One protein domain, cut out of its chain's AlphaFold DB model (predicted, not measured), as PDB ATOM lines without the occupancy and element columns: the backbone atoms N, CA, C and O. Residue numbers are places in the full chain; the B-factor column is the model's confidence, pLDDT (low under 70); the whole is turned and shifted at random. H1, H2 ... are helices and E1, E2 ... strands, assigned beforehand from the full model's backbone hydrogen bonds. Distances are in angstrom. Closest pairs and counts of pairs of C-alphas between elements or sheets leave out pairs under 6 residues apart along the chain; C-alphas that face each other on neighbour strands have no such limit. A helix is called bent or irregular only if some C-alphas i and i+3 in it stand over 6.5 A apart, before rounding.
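AT A GLANCE: This is residues 48 to 130 of the 164 residues of the protein "Tetrathionate reductase electron transport protein" of Candidatus Accumulibacter sp. BA-94 (UniProt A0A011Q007). With little regular structure, this is a long hairpin of two antiparallel strands, E1 and E2, with H1 near the start of E1, irregular H2 off among loops, and residues 48 to 53 sticking out. The 83 printed residues hold H1, H2, E1, E2 in chain order, class mixed, with 30 residues in named elements. It is loose and flat, radius of gyration of the C-alphas 14.8 A, spanning 45 by 37 by 17 A.

HOW THE PARTS SIT: Look first at the hairpin of E1, residues 103 to 109, and E2, residues 122 to 129, where N 106 and O 126 are 2.8 A apart, within hydrogen-bond range. H1, residues 64 to 72, has its closest C-alpha to E1 at Val 66, 5.8 A from that of Asn 103. H2, residues 81 to 86, is apart from H1 and E2. Every O i to N i+4 pair is within range in H1; in H2 0 of 2 are, beside 2 of 3 O i to N i+3 pairs.

IN THESE COORDINATES: Find C-alpha 103 at (-52.762, 43.720, -19.974); E1 runs 19.1 A from there. E2 runs 22.5 A to C-alpha 129 at (-55.444, 47.525, -19.851). H1 spans 12.1 A, H2 10.0 A.

THE WHOLE: The printed part has no cut. Links H2 to E1 and E1 to E2 are long. Only residue 89 is under pLDDT 70.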
ATOM      1  N   LYS A  48     -70.886  51.464  -4.840       96.81
ATOM      2  CA  LYS A  48     -69.744  50.653  -4.390       96.81
ATOM      3  C   LYS A  48     -68.596  50.710  -5.403       96.81
ATOM      4  O   LYS A  48     -67.903  49.714  -5.604       96.81
ATOM      5  N   ALA A  49     -68.428  51.851  -6.076       95.56
ATOM      6  CA  ALA A  49     -67.423  52.011  -7.118       95.56
ATOM      7  C   ALA A  49     -66.015  51.645  -6.625       95.56
ATOM      8  O   ALA A  49     -65.578  52.081  -5.558       95.56
ATOM      9  N   VAL A  50     -65.293  50.879  -7.441       96.00
ATOM     10  CA  VAL A  50     -63.886  50.527  -7.211       96.00
ATOM     11  C   VAL A  50     -63.001  51.099  -8.314       96.00
ATOM     12  O   VAL A  50     -63.451  51.330  -9.435       96.00
ATOM     13  N   GLY A  51     -61.726  51.321  -7.998       94.38
ATOM     14  CA  GLY A  51     -60.734  51.834  -8.938       94.38
ATOM     15  C   GLY A  51     -59.385  51.146  -8.765       94.38
ATOM     16  O   GLY A  51     -59.042  50.687  -7.677       94.38
ATOM     17  N   MET A  52     -58.613  51.084  -9.848       95.44
ATOM     18  CA  MET A  52     -57.239  50.590  -9.835       95.44
ATOM     19  C   MET A  52     -56.292  51.752 -10.117       95.44
ATOM     20  O   MET A  52     -56.315  52.314 -11.210       95.44
ATOM     21  N   LEU A  53     -55.453  52.093  -9.140       96.12
ATOM     22  CA  LEU A  53     -54.397  53.083  -9.317       96.12
ATOM     23  C   LEU A  53     -53.143  52.408  -9.880       96.12
ATOM     24  O   LEU A  53     -52.654  51.420  -9.332       96.12
ATOM     25  N   TYR A  54     -52.620  52.965 -10.967       95.94
ATOM     26  CA  TYR A  54     -51.321  52.624 -11.527       95.94
ATOM     27  C   TYR A  54     -50.412  53.847 -11.425       95.94
ATOM     28  O   TYR A  54     -50.691  54.870 -12.044       95.94
ATOM     29  N   ASP A  55     -49.337  53.731 -10.647       96.81
ATOM     30  CA  ASP A  55     -48.307  54.762 -10.544       96.81
ATOM     31  C   ASP A  55     -47.151  54.429 -11.497       96.81
ATOM     32  O   ASP A  55     -46.372  53.496 -11.271       96.81
ATOM     33  N   SER A  56     -47.054  55.180 -12.594       95.38
ATOM     34  CA  SER A  56     -45.994  55.003 -13.588       95.38
ATOM     35  C   SER A  56     -44.615  55.363 -13.040       95.38
ATOM     36  O   SER A  56     -43.630  54.768 -13.480       95.38
ATOM     37  N   THR A  57     -44.527  56.262 -12.054       95.44
ATOM     38  CA  THR A  57     -43.247  56.720 -11.492       95.44
ATOM     39  C   THR A  57     -42.541  55.608 -10.717       95.44
ATOM     40  O   THR A  57     -41.323  55.456 -10.806       95.44
ATOM     41  N   LEU A  58     -43.317  54.727 -10.078       96.50
ATOM     42  CA  LEU A  58     -42.825  53.546  -9.363       96.50
ATOM     43  C   LEU A  58     -42.740  52.288 -10.237       96.50
ATOM     44  O   LEU A  58     -42.122  51.294  -9.852       96.50
ATOM     45  N   CYS A  59     -43.372  52.289 -11.411       97.56
ATOM     46  CA  CYS A  59     -43.335  51.144 -12.307       97.56
ATOM     47  C   CYS A  59     -41.926  50.951 -12.878       97.56
ATOM     48  O   CYS A  59     -41.390  51.847 -13.516       97.56
ATOM     49  N   VAL A  60     -41.351  49.757 -12.714       97.12
ATOM     50  CA  VAL A  60     -40.007  49.406 -13.225       97.12
ATOM     51  C   VAL A  60     -40.038  48.513 -14.470       97.12
ATOM     52  O   VAL A  60     -39.024  47.952 -14.867       97.12
ATOM     53  N   GLY A  61     -41.217  48.303 -15.060       96.06
ATOM     54  CA  GLY A  61     -41.351  47.508 -16.282       96.06
ATOM     55  C   GLY A  61     -41.182  45.992 -16.122       96.06
ATOM     56  O   GLY A  61     -41.059  45.292 -17.120       96.06
ATOM     57  N   CYS A  62     -41.233  45.452 -14.898       96.00
ATOM     58  CA  CYS A  62     -40.944  44.036 -14.613       96.00
ATOM     59  C   CYS A  62     -41.944  43.013 -15.188       96.00
ATOM     60  O   CYS A  62     -41.718  41.814 -15.071       96.00
ATOM     61  N   LYS A  63     -43.077  43.460 -15.745       95.56
ATOM     62  CA  LYS A  63     -44.166  42.616 -16.280       95.56
ATOM     63  C   LYS A  63     -44.801  41.624 -15.286       95.56
ATOM     64  O   LYS A  63     -45.627  40.811 -15.692       95.56
ATOM     65  N   ALA A  64     -44.540  41.738 -13.981       95.94
ATOM     66  CA  ALA A  64     -45.180  40.887 -12.970       95.94
ATOM     67  C   ALA A  64     -46.719  40.976 -13.009       95.94
ATOM     68  O   ALA A  64     -47.409  39.972 -12.860       95.94
ATOM     69  N   CYS A  65     -47.271  42.162 -13.293       96.44
ATOM     70  CA  CYS A  65     -48.715  42.352 -13.451       96.44
ATOM     71  C   CYS A  65     -49.311  41.639 -14.680       96.44
ATOM     72  O   CYS A  65     -50.497  41.308 -14.670       96.44
ATOM     73  N   VAL A  66     -48.509  41.401 -15.723       96.69
ATOM     74  CA  VAL A  66     -48.922  40.662 -16.926       96.69
ATOM     75  C   VAL A  66     -49.028  39.183 -16.577       96.69
ATOM     76  O   VAL A  66     -50.098  38.592 -16.712       96.69
ATOM     77  N   SER A  67     -47.949  38.625 -16.021       94.94
ATOM     78  CA  SER A  67     -47.884  37.219 -15.609       94.94
ATOM     79  C   SER A  67     -48.967  36.871 -14.581       94.94
ATOM     80  O   SER A  67     -49.721  35.920 -14.780       94.94
ATOM     81  N   ALA A  68     -49.133  37.695 -13.540       96.75
ATOM     82  CA  ALA A  68     -50.160  37.480 -12.522       96.75
ATOM     83  C   ALA A  68     -51.584  37.547 -13.098       96.75
ATOM     84  O   ALA A  68     -52.449  36.770 -12.706       96.75
ATOM     85  N   CYS A  69     -51.840  38.448 -14.053       96.75
ATOM     86  CA  CYS A  69     -53.141  38.527 -14.710       96.75
ATOM     87  C   CYS A  69     -53.430  37.282 -15.543       96.75
ATOM     88  O   CYS A  69     -54.539  36.754 -15.459       96.75
ATOM     89  N   LYS A  70     -52.443  36.782 -16.293       96.19
ATOM     90  CA  LYS A  70     -52.603  35.532 -17.036       96.19
ATOM     91  C   LYS A  70     -52.865  34.358 -16.100       96.19
ATOM     92  O   LYS A  70     -53.824  33.630 -16.320       96.19
ATOM     93  N   GLN A  71     -52.101  34.239 -15.013       96.00
ATOM     94  CA  GLN A  71     -52.306  33.201 -14.001       96.00
ATOM     95  C   GLN A  71     -53.712  33.263 -13.391       96.00
ATOM     96  O   GLN A  71     -54.401  32.248 -13.334       96.00
ATOM     97  N   ALA A  72     -54.160  34.451 -12.975       97.06
ATOM     98  CA  ALA A  72     -55.473  34.641 -12.363       97.06
ATOM     99  C   ALA A  72     -56.640  34.333 -13.316       97.06
ATOM    100  O   ALA A  72     -57.723  33.990 -12.854       97.06
ATOM    101  N   ASN A  73     -56.426  34.454 -14.632       95.06
ATOM    102  CA  ASN A  73     -57.453  34.240 -15.654       95.06
ATOM    103  C   ASN A  73     -57.238  32.956 -16.475       95.06
ATOM    104  O   ASN A  73     -57.924  32.764 -17.474       95.06
ATOM    105  N   GLY A  74     -56.284  32.095 -16.098       95.75
ATOM    106  CA  GLY A  74     -55.975  30.861 -16.833       95.75
ATOM    107  C   GLY A  74     -55.555  31.085 -18.290       95.75
ATOM    108  O   GLY A  74     -55.827  30.244 -19.143       95.75
ATOM    109  N   MET A  75     -54.934  32.226 -18.593       94.75
ATOM    110  CA  MET A  75     -54.573  32.596 -19.962       94.75
ATOM    111  C   MET A  75     -53.247  31.956 -20.387       94.75
ATOM    112  O   MET A  75     -52.320  31.878 -19.573       94.75
ATOM    113  N   PRO A  76     -53.110  31.545 -21.660       92.44
ATOM    114  CA  PRO A  76     -51.879  30.949 -22.160       92.44
ATOM    115  C   PRO A  76     -50.752  31.985 -22.271       92.44
ATOM    116  O   PRO A  76     -50.989  33.195 -22.356       92.44
ATOM    117  N   VAL A  77     -49.509  31.501 -22.308       90.25
ATOM    118  CA  VAL A  77     -48.364  32.321 -22.730       90.25
ATOM    119  C   VAL A  77     -48.536  32.710 -24.194       90.25
ATOM    120  O   VAL A  77     -49.031  31.916 -24.992       90.25
ATOM    121  N   GLU A  78     -48.150  33.931 -24.550       89.44
ATOM    122  CA  GLU A  78     -48.267  34.407 -25.924       89.44
ATOM    123  C   GLU A  78     -46.879  34.726 -26.474       89.44
ATOM    124  O   GLU A  78     -46.128  35.504 -25.889       89.44
ATOM    125  N   GLN A  79     -46.530  34.116 -27.605       87.75
ATOM    126  CA  GLN A  79     -45.283  34.383 -28.314       87.75
ATOM    127  C   GLN A  79     -45.600  34.679 -29.786       87.75
ATOM    128  O   GLN A  79     -46.173  33.826 -30.469       87.75
ATOM    129  N   PRO A  80     -45.229  35.862 -30.303       83.94
ATOM    130  CA  PRO A  80     -45.360  36.170 -31.717       83.94
ATOM    131  C   PRO A  80     -44.557  35.188 -32.575       83.94
ATOM    132  O   PRO A  80     -43.402  34.887 -32.273       83.94
ATOM    133  N   ALA A  81     -45.131  34.749 -33.698       84.75
ATOM    134  CA  ALA A  81     -44.491  33.785 -34.598       84.75
ATOM    135  C   ALA A  81     -43.106  34.245 -35.090       84.75
ATOM    136  O   ALA A  81     -42.205  33.431 -35.267       84.75
ATOM    137  N   HIS A  82     -42.902  35.555 -35.257       85.38
ATOM    138  CA  HIS A  82     -41.615  36.103 -35.691       85.38
ATOM    139  C   HIS A  82     -40.501  35.982 -34.631       85.38
ATOM    140  O   HIS A  82     -39.327  36.137 -34.963       85.38
ATOM    141  N   LEU A  83     -40.846  35.669 -33.377       80.12
ATOM    142  CA  LEU A  83     -39.902  35.429 -32.283       80.12
ATOM    143  C   LEU A  83     -39.757  33.940 -31.927       80.12
ATOM    144  O   LEU A  83     -38.915  33.598 -31.098       80.12
ATOM    145  N   ALA A  84     -40.524  33.049 -32.566       78.69
ATOM    146  CA  ALA A  84     -40.498  31.602 -32.329       78.69
ATOM    147  C   ALA A  84     -39.095  30.995 -32.541       78.69
ATOM    148  O   ALA A  84     -38.638  30.161 -31.761       78.69
ATOM    149  N   ALA A  85     -38.350  31.505 -33.529       79.31
ATOM    150  CA  ALA A  85     -36.986  31.068 -33.838       79.31
ATOM    151  C   ALA A  85     -35.970  31.281 -32.692       79.31
ATOM    152  O   ALA A  85     -34.887  30.703 -32.722       79.31
ATOM    153  N   TRP A  86     -36.309  32.092 -31.685       72.06
ATOM    154  CA  TRP A  86     -35.450  32.416 -30.541       72.06
ATOM    155  C   TRP A  86     -35.752  31.566 -29.294       72.06
ATOM    156  O   TRP A  86     -35.263  31.868 -28.207       72.06
ATOM    157  N   GLY A  87     -36.546  30.500 -29.446       70.06
ATOM    158  CA  GLY A  87     -36.939  29.589 -28.373       70.06
ATOM    159  C   GLY A  87     -38.455  29.538 -28.241       70.06
ATOM    160  O   GLY A  87     -39.048  30.332 -27.507       70.06
ATOM    161  N   GLU A  88     -39.079  28.617 -28.973       74.25
ATOM    162  CA  GLU A  88     -40.530  28.412 -28.966       74.25
ATOM    163  C   GLU A  88     -41.044  28.117 -27.552       74.25
ATOM    164  O   GLU A  88     -40.546  27.221 -26.869       74.25
ATOM    165  N   GLY A  89     -42.024  28.894 -27.094       69.56
ATOM    166  CA  GLY A  89     -42.652  28.733 -25.781       69.56
ATOM    167  C   GLY A  89     -41.739  29.018 -24.584       69.56
ATOM    168  O   GLY A  89     -42.160  28.807 -23.449       69.56
ATOM    169  N   ALA A  90     -40.511  29.501 -24.807       75.94
ATOM    170  CA  ALA A  90     -39.558  29.745 -23.727       75.94
ATOM    171  C   ALA A  90     -39.966  30.935 -22.842       75.94
ATOM    172  O   ALA A  90     -39.709  30.920 -21.639       75.94
ATOM    173  N   TRP A  91     -40.611  31.954 -23.424       81.56
ATOM    174  CA  TRP A  91     -40.958  33.199 -22.737       81.56
ATOM    175  C   TRP A  91     -42.300  33.757 -23.208       81.56
ATOM    176  O   TRP A  91     -42.632  33.695 -24.391       81.56
ATOM    177  N   ASP A  92     -43.039  34.364 -22.280       87.31
ATOM    178  CA  ASP A  92     -44.229  35.150 -22.595       87.31
ATOM    179  C   ASP A  92     -43.809  36.514 -23.164       87.31
ATOM    180  O   ASP A  92     -43.237  37.362 -22.469       87.31
ATOM    181  N   MET A  93     -44.048  36.698 -24.459       86.38
ATOM    182  CA  MET A  93     -43.595  37.836 -25.255       86.38
ATOM    183  C   MET A  93     -44.755  38.533 -25.965       86.38
ATOM    184  O   MET A  93     -44.595  39.023 -27.080       86.38
ATOM    185  N   ALA A  94     -45.917  38.611 -25.315       90.50
ATOM    186  CA  ALA A  94     -47.018  39.440 -25.789       90.50
ATOM    187  C   ALA A  94     -46.554  40.887 -26.060       90.50
ATOM    188  O   ALA A  94     -46.011  41.564 -25.178       90.50
ATOM    189  N   GLU A  95     -46.783  41.364 -27.284       89.50
ATOM    190  CA  GLU A  95     -46.390  42.708 -27.739       89.50
ATOM    191  C   GLU A  95     -47.499  43.750 -27.550       89.50
ATOM    192  O   GLU A  95     -47.239  44.960 -27.474       89.50
ATOM    193  N   ASP A  96     -48.747  43.289 -27.474       93.19
ATOM    194  CA  ASP A  96     -49.931  44.103 -27.229       93.19
ATOM    195  C   ASP A  96     -51.000  43.310 -26.469       93.19
ATOM    196  O   ASP A  96     -50.849  42.119 -26.194       93.19
ATOM    197  N   ILE A  97     -52.088  43.991 -26.123       95.31
ATOM    198  CA  ILE A  97     -53.301  43.324 -25.665       95.31
ATOM    199  C   ILE A  97     -53.898  42.461 -26.783       95.31
ATOM    200  O   ILE A  97     -53.880  42.822 -27.960       95.31
ATOM    201  N   SER A  98     -54.464  41.327 -26.397       93.50
ATOM    202  CA  SER A  98     -55.080  40.357 -27.299       93.50
ATOM    203  C   SER A  98     -56.244  39.661 -26.586       93.50
ATOM    204  O   SER A  98     -56.506  39.906 -25.407       93.50
ATOM    205  N   GLY A  99     -56.924  38.733 -27.267       92.50
ATOM    206  CA  GLY A  99     -57.895  37.849 -26.609       92.50
ATOM    207  C   GLY A  99     -57.281  36.934 -25.535       92.50
ATOM    208  O   GLY A  99     -58.013  36.380 -24.725       92.50
ATOM    209  N   GLN A 100     -55.951  36.792 -25.513       92.12
ATOM    210  CA  GLN A 100     -55.186  35.936 -24.593       92.12
ATOM    211  C   GLN A 100     -54.300  36.751 -23.630       92.12
ATOM    212  O   GLN A 100     -53.720  36.208 -22.685       92.12
ATOM    213  N   THR A 101     -54.183  38.063 -23.844       95.88
ATOM    214  CA  THR A 101     -53.361  38.971 -23.039       95.88
ATOM    215  C   THR A 101     -54.161  40.223 -22.689       95.88
ATOM    216  O   THR A 101     -54.317  41.131 -23.498       95.88
ATOM    217  N   LEU A 102     -54.664  40.290 -21.453       96.25
ATOM    218  CA  LEU A 102     -55.587  41.350 -21.017       96.25
ATOM    219  C   LEU A 102     -54.889  42.622 -20.512       96.25
ATOM    220  O   LEU A 102     -55.525  43.664 -20.343       96.25
ATOM    221  N   ASN A 103     -53.584  42.548 -20.241       97.25
ATOM    222  CA  ASN A 103     -52.762  43.720 -19.974       97.25
ATOM    223  C   ASN A 103     -51.320  43.514 -20.436       97.25
ATOM    224  O   ASN A 103     -50.815  42.396 -20.411       97.25
ATOM    225  N   VAL A 104     -50.661  44.613 -20.799       97.06
ATOM    226  CA  VAL A 104     -49.238  44.653 -21.158       97.06
ATOM    227  C   VAL A 104     -48.556  45.865 -20.532       97.06
ATOM    228  O   VAL A 104     -49.205  46.866 -20.220       97.06
ATOM    229  N   ILE A 105     -47.232  45.798 -20.388       97.19
ATOM    230  CA  ILE A 105     -46.404  46.980 -20.138       97.19
ATOM    231  C   ILE A 105     -45.791  47.432 -21.460       97.19
ATOM    232  O   ILE A 105     -45.070  46.668 -22.099       97.19
ATOM    233  N   ARG A 106     -46.049  48.683 -21.835       95.38
ATOM    234  CA  ARG A 106     -45.379  49.371 -22.940       95.38
ATOM    235  C   ARG A 106     -44.414  50.416 -22.416       95.38
ATOM    236  O   ARG A 106     -44.497  50.816 -21.258       95.38
ATOM    237  N   VAL A 107     -43.509  50.853 -23.279       95.19
ATOM    238  CA  VAL A 107     -42.586  51.947 -22.989       95.19
ATOM    239  C   VAL A 107     -43.010  53.133 -23.846       95.19
ATOM    240  O   VAL A 107     -43.088  53.016 -25.067       95.19
ATOM    241  N   TYR A 108     -43.359  54.244 -23.206       95.06
ATOM    242  CA  TYR A 108     -43.341  55.551 -23.851       95.06
ATOM    243  C   TYR A 108     -41.888  56.010 -23.925       95.06
ATOM    244  O   TYR A 108     -41.160  55.853 -22.945       95.06
ATOM    245  N   GLN A 109     -41.473  56.530 -25.072       96.19
ATOM    246  CA  GLN A 109     -40.092  56.903 -25.351       96.19
ATOM    247  C   GLN A 109     -40.097  58.239 -26.085       96.19
ATOM    248  O   GLN A 109     -40.877  58.415 -27.024       96.19
ATOM    249  N   ASP A 110     -39.222  59.139 -25.661       96.88
ATOM    250  CA  ASP A 110     -38.896  60.385 -26.337       96.88
ATOM    251  C   ASP A 110     -37.372  60.517 -26.461       96.88
ATOM    252  O   ASP A 110     -36.626  60.108 -25.565       96.88
ATOM    253  N   GLY A 111     -36.917  61.062 -27.590       95.44
ATOM    254  CA  GLY A 111     -35.504  61.335 -27.839       95.44
ATOM    255  C   GLY A 111     -34.583  60.139 -27.566       95.44
ATOM    256  O   GLY A 111     -34.756  59.055 -28.129       95.44
ATOM    257  N   ASN A 112     -33.577  60.352 -26.717       95.44
ATOM    258  CA  ASN A 112     -32.551  59.354 -26.389       95.44
ATOM    259  C   ASN A 112     -32.887  58.435 -25.185       95.44
ATOM    260  O   ASN A 112     -32.091  57.544 -24.880       95.44
ATOM    261  N   MET A 113     -34.039  58.620 -24.522       94.88
ATOM    262  CA  MET A 113     -34.462  57.881 -23.318       94.88
ATOM    263  C   MET A 113     -33.472  57.918 -22.135       94.88
ATOM    264  O   MET A 113     -33.332  56.935 -21.402       94.88
ATOM    265  N   GLU A 114     -32.774  59.027 -21.921       96.38
ATOM    266  CA  GLU A 114     -31.757  59.165 -20.878       96.38
ATOM    267  C   GLU A 114     -32.331  59.073 -19.456       96.38
ATOM    268  O   GLU A 114     -31.679  58.533 -18.558       96.38
ATOM    269  N   GLN A 115     -33.548  59.579 -19.228       95.94
ATOM    270  CA  GLN A 115     -34.140  59.668 -17.888       95.94
ATOM    271  C   GLN A 115     -35.567  59.113 -17.826       95.94
ATOM    272  O   GLN A 115     -36.416  59.395 -18.671       95.94
ATOM    273  N   LYS A 116     -35.870  58.353 -16.771       96.69
ATOM    274  CA  LYS A 116     -37.234  57.877 -16.520       96.69
ATOM    275  C   LYS A 116     -38.134  59.035 -16.065       96.69
ATOM    276  O   LYS A 116     -37.694  59.899 -15.312       96.69
ATOM    277  N   ASP A 117     -39.393  59.013 -16.494       95.75
ATOM    278  CA  ASP A 117     -40.452  59.962 -16.129       95.75
ATOM    279  C   ASP A 117     -40.139  61.419 -16.520       95.75
ATOM    280  O   ASP A 117     -40.474  62.369 -15.809       95.75
ATOM    281  N   ARG A 118     -39.486  61.600 -17.675       95.06
ATOM    282  CA  ARG A 118     -39.245  62.904 -18.304       95.06
ATOM    283  C   ARG A 118     -39.935  62.986 -19.661       95.06
ATOM    284  O   ARG A 118     -40.026  61.991 -20.371       95.06
ATOM    285  N   GLU A 119     -40.434  64.176 -19.986       93.00
ATOM    286  CA  GLU A 119     -41.100  64.446 -21.266       93.00
ATOM    287  C   GLU A 119     -40.108  64.576 -22.424       93.00
ATOM    288  O   GLU A 119     -40.394  64.090 -23.509       93.00
ATOM    289  N   GLN A 120     -38.964  65.225 -22.186       95.75
ATOM    290  CA  GLN A 120     -37.882  65.391 -23.160       95.75
ATOM    291  C   GLN A 120     -36.778  64.389 -22.864       95.75
ATOM    292  O   GLN A 120     -36.372  64.276 -21.702       95.75
ATOM    293  N   ASP A 121     -36.297  63.701 -23.902       96.38
ATOM    294  CA  ASP A 121     -35.187  62.742 -23.803       96.38
ATOM    295  C   ASP A 121     -35.434  61.681 -22.712       96.38
ATOM    296  O   ASP A 121     -34.537  61.240 -21.990       96.38
ATOM    297  N   GLY A 122     -36.701  61.298 -22.539       97.12
ATOM    298  CA  GLY A 122     -37.147  60.475 -21.429       97.12
ATOM    299  C   GLY A 122     -37.916  59.229 -21.836       97.12
ATOM    300  O   GLY A 122     -38.215  58.979 -23.003       97.12
ATOM    301  N   TYR A 123     -38.238  58.407 -20.842       97.62
ATOM    302  CA  TYR A 123     -39.092  57.240 -21.035       97.62
ATOM    303  C   TYR A 123     -39.995  56.990 -19.831       97.62
ATOM    304  O   TYR A 123     -39.678  57.356 -18.702       97.62
ATOM    305  N   ALA A 124     -41.116  56.312 -20.049       97.25
ATOM    306  CA  ALA A 124     -41.984  55.856 -18.972       97.25
ATOM    307  C   ALA A 124     -42.551  54.479 -19.297       97.25
ATOM    308  O   ALA A 124     -42.911  54.185 -20.438       97.25
ATOM    309  N   PHE A 125     -42.672  53.629 -18.283       97.69
ATOM    310  CA  PHE A 125     -43.457  52.413 -18.424       97.69
ATOM    311  C   PHE A 125     -44.938  52.768 -18.325       97.69
ATOM    312  O   PHE A 125     -45.332  53.610 -17.522       97.69
ATOM    313  N   VAL A 126     -45.752  52.128 -19.158       96.06
ATOM    314  CA  VAL A 126     -47.192  52.355 -19.238       96.06
ATOM    315  C   VAL A 126     -47.892  51.010 -19.230       96.06
ATOM    316  O   VAL A 126     -47.777  50.224 -20.174       96.06
ATOM    317  N   LYS A 127     -48.657  50.746 -18.171       97.31
ATOM    318  CA  LYS A 127     -49.551  49.594 -18.116       97.31
ATOM    319  C   LYS A 127     -50.780  49.871 -18.981       97.31
ATOM    320  O   LYS A 127     -51.584  50.739 -18.656       97.31
ATOM    321  N   ARG A 128     -50.950  49.123 -20.070       97.31
ATOM    322  CA  ARG A 128     -52.156  49.183 -20.908       97.31
ATOM    323  C   ARG A 128     -53.110  48.061 -20.525       97.31
ATOM    324  O   ARG A 128     -52.717  46.898 -20.517       97.31
ATOM    325  N   HIS A 129     -54.343  48.427 -20.192       97.19
ATOM    326  CA  HIS A 129     -55.444  47.525 -19.851       97.19
ATOM    327  C   HIS A 129     -56.787  48.258 -19.984       97.19
ATOM    328  O   HIS A 129     -56.818  49.471 -20.198       97.19
ATOM    329  N   CYS A 130     -57.899  47.532 -19.831       96.31
ATOM    330  CA  CYS A 130     -59.225  48.141 -19.721       96.31
ATOM    331  C   CYS A 130     -59.267  49.147 -18.558       96.31
ATOM    332  O   CYS A 130     -58.852  48.827 -17.444       96.31
TER     333      CYS A 130